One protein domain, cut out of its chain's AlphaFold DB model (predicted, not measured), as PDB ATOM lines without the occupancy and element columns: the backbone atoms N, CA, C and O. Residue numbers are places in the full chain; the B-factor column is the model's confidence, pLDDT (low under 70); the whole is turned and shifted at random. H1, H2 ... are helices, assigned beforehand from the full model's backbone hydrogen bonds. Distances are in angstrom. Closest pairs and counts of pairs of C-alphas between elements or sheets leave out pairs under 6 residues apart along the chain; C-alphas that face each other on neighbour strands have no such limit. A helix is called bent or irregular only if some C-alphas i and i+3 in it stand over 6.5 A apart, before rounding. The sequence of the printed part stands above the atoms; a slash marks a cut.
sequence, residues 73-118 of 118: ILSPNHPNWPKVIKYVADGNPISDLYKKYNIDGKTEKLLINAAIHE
ATOM      1  N   ILE A  73     -51.517 -15.644  46.118       71.69
ATOM      2  CA  ILE A  73     -51.774 -16.096  44.750       71.69
ATOM      3  C   ILE A  73     -50.527 -16.821  44.248       71.69
ATOM      4  O   ILE A  73     -49.464 -16.215  44.083       71.69
ATOM      5  N   LEU A  74     -50.660 -18.116  43.966       78.50
ATOM      6  CA  LEU A  74     -49.580 -18.876  43.357       78.50
ATOM      7  C   LEU A  74     -49.526 -18.559  41.859       78.50
ATOM      8  O   LEU A  74     -50.513 -18.685  41.135       78.50
ATOM      9  N   SER A  75     -48.353 -18.147  41.392       74.12
ATOM     10  CA  SER A  75     -48.071 -17.885  39.981       74.12
ATOM     11  C   SER A  75     -46.695 -18.444  39.603       74.12
ATOM     12  O   SER A  75     -45.876 -18.662  40.499       74.12
ATOM     13  N   PRO A  76     -46.399 -18.643  38.305       76.50
ATOM     14  CA  PRO A  76     -45.097 -19.138  37.845       76.50
ATOM     15  C   PRO A  76     -43.881 -18.340  38.335       76.50
ATOM     16  O   PRO A  76     -42.792 -18.888  38.473       76.50
ATOM     17  N   ASN A  77     -44.072 -17.057  38.652       73.69
ATOM     18  CA  ASN A  77     -43.020 -16.172  39.157       73.69
ATOM     19  C   ASN A  77     -42.911 -16.176  40.692       73.69
ATOM     20  O   ASN A  77     -42.142 -15.403  41.261       73.69
ATOM     21  N   HIS A  78     -43.699 -17.002  41.382       76.50
ATOM     22  CA  HIS A  78     -43.704 -17.058  42.837       76.50
ATOM     23  C   HIS A  78     -42.419 -17.733  43.355       76.50
ATOM     24  O   HIS A  78     -42.029 -18.779  42.833       76.50
ATOM     25  N   PRO A  79     -41.780 -17.233  44.429       79.25
ATOM     26  CA  PRO A  79     -40.530 -17.802  44.953       79.25
ATOM     27  C   PRO A  79     -40.646 -19.277  45.375       79.25
ATOM     28  O   PRO A  79     -39.665 -20.016  45.350       79.25
ATOM     29  N   ASN A  80     -41.851 -19.729  45.737       81.44
ATOM     30  CA  ASN A  80     -42.110 -21.130  46.083       81.44
ATOM     31  C   ASN A  80     -42.483 -22.015  44.881       81.44
ATOM     32  O   ASN A  80     -42.687 -23.208  45.081       81.44
ATOM     33  N   TRP A  81     -42.550 -21.480  43.658       81.31
ATOM     34  CA  TRP A  81     -42.956 -22.231  42.466       81.31
ATOM     35  C   TRP A  81     -42.132 -23.512  42.235       81.31
ATOM     36  O   TRP A  81     -42.745 -24.574  42.151       81.31
ATOM     37  N   PRO A  82     -40.781 -23.501  42.286       83.19
ATOM     38  CA  PRO A  82     -39.992 -24.725  42.093       83.19
ATOM     39  C   PRO A  82     -40.237 -25.784  43.176       83.19
ATOM     40  O   PRO A  82     -40.186 -26.979  42.916       83.19
ATOM     41  N   LYS A  83     -40.528 -25.359  44.413       84.44
ATOM     42  CA  LYS A  83     -40.845 -26.284  45.513       84.44
ATOM     43  C   LYS A  83     -42.211 -26.932  45.321       84.44
ATOM     44  O   LYS A  83     -42.394 -28.087  45.685       84.44
ATOM     45  N   VAL A  84     -43.164 -26.168  44.790       84.62
ATOM     46  CA  VAL A  84     -44.519 -26.650  44.533       84.62
ATOM     47  C   VAL A  84     -44.524 -27.636  43.368       84.62
ATOM     48  O   VAL A  84     -45.195 -28.655  43.480       84.62
ATOM     49  N   ILE A  85     -43.749 -27.393  42.305       84.12
ATOM     50  CA  ILE A  85     -43.622 -28.355  41.198       84.12
ATOM     51  C   ILE A  85     -43.075 -29.686  41.717       84.12
ATOM     52  O   ILE A  85     -43.740 -30.701  41.535       84.12
ATOM     53  N   LYS A  86     -41.968 -29.673  42.473       85.12
ATOM     54  CA  LYS A  86     -41.412 -30.892  43.086       85.12
ATOM     55  C   LYS A  86     -42.411 -31.636  43.960       85.12
ATOM     56  O   LYS A  86     -42.551 -32.840  43.834       85.12
ATOM     57  N   TYR A  87     -43.161 -30.915  44.791       84.56
ATOM     58  CA  TYR A  87     -44.193 -31.517  45.634       84.56
ATOM     59  C   TYR A  87     -45.246 -32.280  44.813       84.56
ATOM     60  O   TYR A  87     -45.657 -33.370  45.208       84.56
ATOM     61  N   VAL A  88     -45.654 -31.725  43.667       84.50
ATOM     62  CA  VAL A  88     -46.603 -32.364  42.743       84.50
ATOM     63  C   VAL A  88     -45.943 -33.502  41.949       84.50
ATOM     64  O   VAL A  88     -46.573 -34.541  41.769       84.50
ATOM     65  N   ALA A  89     -44.685 -33.347  41.526       84.31
ATOM     66  CA  ALA A  89     -43.907 -34.378  40.829       84.31
ATOM     67  C   ALA A  89     -43.648 -35.613  41.714       84.31
ATOM     68  O   ALA A  89     -43.723 -36.744  41.242       84.31
ATOM     69  N   ASP A  90     -43.470 -35.404  43.022       84.19
ATOM     70  CA  ASP A  90     -43.354 -36.455  44.041       84.19
ATOM     71  C   ASP A  90     -44.677 -37.228  44.267       84.19
ATOM     72  O   ASP A  90     -44.740 -38.142  45.091       84.19
ATOM     73  N   GLY A  91     -45.755 -36.870  43.555       79.19
ATOM     74  CA  GLY A  91     -47.056 -37.540  43.618       79.19
ATOM     75  C   GLY A  91     -47.928 -37.114  44.800       79.19
ATOM     76  O   GLY A  91     -48.944 -37.758  45.075       79.19
ATOM     77  N   ASN A  92     -47.565 -36.038  45.508       83.56
ATOM     78  CA  ASN A  92     -48.389 -35.522  46.597       83.56
ATOM     79  C   ASN A  92     -49.647 -34.816  46.061       83.56
ATOM     80  O   ASN A  92     -49.631 -34.220  44.977       83.56
ATOM     81  N   PRO A  93     -50.757 -34.837  46.819       82.06
ATOM     82  CA  PRO A  93     -52.011 -34.282  46.349       82.06
ATOM     83  C   PRO A  93     -51.976 -32.750  46.294       82.06
ATOM     84  O   PRO A  93     -51.671 -32.064  47.269       82.06
ATOM     85  N   ILE A  94     -52.410 -32.192  45.161       75.12
ATOM     86  CA  ILE A  94     -52.534 -30.738  44.944       75.12
ATOM     87  C   ILE A  94     -53.530 -30.104  45.941       75.12
ATOM     88  O   ILE A  94     -53.442 -28.912  46.232       75.12
ATOM     89  N   SER A  95     -54.436 -30.893  46.541       77.25
ATOM     90  CA  SER A  95     -55.392 -30.450  47.573       77.25
ATOM     91  C   SER A  95     -54.729 -29.747  48.763       77.25
ATOM     92  O   SER A  95     -55.285 -28.783  49.298       77.25
ATOM     93  N   ASP A  96     -53.523 -30.164  49.148       80.62
ATOM     94  CA  ASP A  96     -52.781 -29.542  50.244       80.62
ATOM     95  C   ASP A  96     -52.233 -28.159  49.873       80.62
ATOM     96  O   ASP A  96     -52.078 -27.291  50.736       80.62
ATOM     97  N   LEU A  97     -52.043 -27.893  48.579       81.25
ATOM     98  CA  LEU A  97     -51.615 -26.589  48.083       81.25
ATOM     99  C   LEU A  97     -52.758 -25.564  48.116       81.25
ATOM    100  O   LEU A  97     -52.505 -24.409  48.453       81.25
ATOM    101  N   TYR A  98     -54.011 -25.979  47.892       78.88
ATOM    102  CA  TYR A  98     -55.204 -25.113  47.995       78.88
ATOM    103  C   TYR A  98     -55.484 -24.604  49.421       78.88
ATOM    104  O   TYR A  98     -56.208 -23.617  49.621       78.88
ATOM    105  N   LYS A  99     -54.920 -25.266  50.439       79.88
ATOM    106  CA  LYS A  99     -54.983 -24.801  51.833       79.88
ATOM    107  C   LYS A  99     -54.104 -23.571  52.049       79.88
ATOM    108  O   LYS A  99     -54.475 -22.695  52.826       79.88
ATOM    109  N   LYS A 100     -52.967 -23.499  51.349       77.38
ATOM    110  CA  LYS A 100     -51.939 -22.468  51.539       77.38
ATOM    111  C   LYS A 100     -51.972 -21.367  50.477       77.38
ATOM    112  O   LYS A 100     -51.697 -20.216  50.800       77.38
ATOM    113  N   TYR A 101     -52.321 -21.710  49.243       81.62
ATOM    114  CA  TYR A 101     -52.283 -20.808  48.101       81.62
ATOM    115  C   TYR A 101     -53.647 -20.688  47.429       81.62
ATOM    116  O   TYR A 101     -54.445 -21.628  47.427       81.62
ATOM    117  N   ASN A 102     -53.890 -19.533  46.816       78.94
ATOM    118  CA  ASN A 102     -54.961 -19.383  45.845       78.94
ATOM    119  C   ASN A 102     -54.429 -19.809  44.469       78.94
ATOM    120  O   ASN A 102     -53.525 -19.168  43.925       78.94
ATOM    121  N   ILE A 103     -54.945 -20.919  43.945       79.44
ATOM    122  CA  ILE A 103     -54.512 -21.526  42.684       79.44
ATOM    123  C   ILE A 103     -55.674 -21.403  41.703       79.44
ATOM    124  O   ILE A 103     -56.733 -21.981  41.922       79.44
ATOM    125  N   ASP A 104     -55.483 -20.634  40.632       79.06
ATOM    126  CA  ASP A 104     -56.440 -20.570  39.525       79.06
ATOM    127  C   ASP A 104     -56.305 -21.811  38.623       79.06
ATOM    128  O   ASP A 104     -55.225 -22.400  38.517       79.06
ATOM    129  N   GLY A 105     -57.363 -22.170  37.894       76.81
ATOM    130  CA  GLY A 105     -57.369 -23.338  37.003       76.81
ATOM    131  C   GLY A 105     -56.333 -23.257  35.872       76.81
ATOM    132  O   GLY A 105     -55.906 -24.279  35.333       76.81
ATOM    133  N   LYS A 106     -55.875 -22.050  35.510       80.12
ATOM    134  CA  LYS A 106     -54.731 -21.866  34.597       80.12
ATOM    135  C   LYS A 106     -53.407 -22.228  35.270       80.12
ATOM    136  O   LYS A 106     -52.584 -22.908  34.662       80.12
ATOM    137  N   THR A 107     -53.217 -21.791  36.512       79.19
ATOM    138  CA  THR A 107     -52.025 -22.082  37.316       79.19
ATOM    139  C   THR A 107     -51.922 -23.574  37.614       79.19
ATOM    140  O   THR A 107     -50.840 -24.132  37.486       79.19
ATOM    141  N   GLU A 108     -53.034 -24.237  37.930       80.31
ATOM    142  CA  GLU A 108     -53.077 -25.687  38.150       80.31
ATOM    143  C   GLU A 108     -52.602 -26.469  36.918       80.31
ATOM    144  O   GLU A 108     -51.735 -27.334  37.025       80.31
ATOM    145  N   LYS A 109     -53.092 -26.114  35.724       82.44
ATOM    146  CA  LYS A 109     -52.639 -26.740  34.471       82.44
ATOM    147  C   LYS A 109     -51.151 -26.513  34.214       82.44
ATOM    148  O   LYS A 109     -50.474 -27.427  33.753       82.44
ATOM    149  N   LEU A 110     -50.642 -25.315  34.508       82.38
ATOM    150  CA  LEU A 110     -49.215 -25.008  34.384       82.38
ATOM    151  C   LEU A 110     -48.369 -25.788  35.395       82.38
ATOM    152  O   LEU A 110     -47.295 -26.246  35.027       82.38
ATOM    153  N   LEU A 111     -48.855 -25.970  36.627       82.81
ATOM    154  CA  LEU A 111     -48.194 -26.777  37.656       82.81
ATOM    155  C   LEU A 111     -48.109 -28.244  37.250       82.81
ATOM    156  O   LEU A 111     -47.033 -28.824  37.319       82.81
ATOM    157  N   ILE A 112     -49.220 -28.824  36.793       81.50
ATOM    158  CA  ILE A 112     -49.264 -30.221  36.348       81.50
ATOM    159  C   ILE A 112     -48.347 -30.414  35.139       81.50
ATOM    160  O   ILE A 112     -47.561 -31.353  35.110       81.50
ATOM    161  N   ASN A 113     -48.398 -29.505  34.161       83.69
ATOM    162  CA  ASN A 113     -47.538 -29.590  32.985       83.69
ATOM    163  C   ASN A 113     -46.050 -29.442  33.351       83.69
ATOM    164  O   ASN A 113     -45.216 -30.196  32.863       83.69
ATOM    165  N   ALA A 114     -45.715 -28.513  34.249       81.69
ATOM    166  CA  ALA A 114     -44.349 -28.345  34.736       81.69
ATOM    167  C   ALA A 114     -43.853 -29.574  35.514       81.69
ATOM    168  O   ALA A 114     -42.710 -29.964  35.326       81.69
ATOM    169  N   ALA A 115     -44.709 -30.209  36.321       80.69
ATOM    170  CA  ALA A 115     -44.365 -31.409  37.088       80.69
ATOM    171  C   ALA A 115     -44.200 -32.664  36.214       80.69
ATOM    172  O   ALA A 115     -43.497 -33.585  36.602       80.69
ATOM    173  N   ILE A 116     -44.838 -32.710  35.040       77.25
ATOM    174  CA  ILE A 116     -44.658 -33.793  34.054       77.25
ATOM    175  C   ILE A 116     -43.337 -33.633  33.275       77.25
ATOM    176  O   ILE A 116     -42.819 -34.607  32.729       77.25
ATOM    177  N   HIS A 117     -42.809 -32.410  33.194       65.19
ATOM    178  CA  HIS A 117     -41.610 -32.065  32.428       65.19
ATOM    179  C   HIS A 117     -40.348 -31.845  33.287       65.19
ATOM    180  O   HIS A 117     -39.306 -31.513  32.715       65.19
ATOM    181  N   GLU A 118     -40.431 -32.004  34.612       56.19
ATOM    182  CA  GLU A 118     -39.302 -31.979  35.564       56.19
ATOM    183  C   GLU A 118     -38.796 -33.404  35.839       56.19
ATOM    184  O   GLU A 118     -37.557 -33.592  35.822       56.19
TER     185      GLU A 118
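What this domain is: This is residues 73 to 118 of the 118 residues of the protein "ERF superfamily protein" of Deltaproteobacteria bacterium ADurb.Bin135 (UniProt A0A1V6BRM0). Two helices, H3 and H1, converge as a V near their last residues, and a short third helix, H2, sits across a gap from H3 with only a loose approach to H1, so that the three centres make a triangle. Look for the V where residues 111 to 116 of H3 meet H1; before H1, residues 73 to 80 form a lead-in loop, and two tight links join the helices in turn. The printed part has 46 residues with three named helices, in the order H1, H2, H3, and no named strand; the class is all helix, the residues in named elements being helical. The whole is compact, with a radius of gyration of the C-alphas of 9.3 A, and rounded, with spans of 22 by 20 by 19 A.

Where its parts are: Begin with the longest helix, H3, residues 105 to 116. Find C-alpha 105 of Gly 105 at (-57.369, -23.338, 37.003); from there H3 runs to C-alpha 116 of Ile 116 at (-44.658, -33.793, 34.054), 16.7 A from first to last C-alpha. Watch x rise and y fall along it, while z changes less. Next look at H1, residues 81 to 89, from Trp 81 to Ala 89. Find its first C-alpha at (-42.956, -22.231, 42.466); the helix runs 12.3 A from first to last C-alpha, mainly toward lower y. Then look at H2, residues 95 to 100, from Ser 95 to Lys 100, which spans 9.6 A from first to last C-alpha and runs mainly toward higher y. None of the three helices is bent or irregular.

How they stand to each other: Start from H3 and look at its last residues. H3 and H1 touch, with 11 pairs of C-alphas within 8 A, and H3 does so with residues 111 to 116 alone. Their closest C-alphas are those of Ala 89 and Ala 115, 4.8 A apart. The two helices stand at a steep tilt of 67 degrees and run the same way, with their centres 10.1 A apart. From H1, go on to H2. H1 and H2 are close but not clearly touching, with 1 pair of C-alphas within 8 A, those of Val 84 and Leu 97 at 7.9 A. Their lines stand at a shallow tilt of 21 degrees, they run opposite ways, and their centres are 12.5 A apart. H2 and H3 are apart, although they follow each other in the chain. In the backbone of H1 and of H3 you will find each O i to N i+4 pair within hydrogen-bond range. In H2, 0 of 2 such pairs are within range, while 2 of its 3 O i to N i+3 pairs are.

The domain as a whole: The two C-alphas farthest apart are those of Lys 99, in H2, and His 117, just after H3, at 24.7 A. From the first printed C-alpha, Ile 73, to the last, Glu 118, the distance is 22.2 A. The printed part runs from residue 73 to residue 118 without a cut, and Glu 118 is the chain's last residue. Look at residues 90 to 94 for the tight link from H1 to H2, and at residues 101 to 104 for the tight link from H2 to H3; no link between the helices is long. In the B-factor column the mean pLDDT of the printed part is 79.5. The model's confidence is low, under 70, at residues 117 to 118.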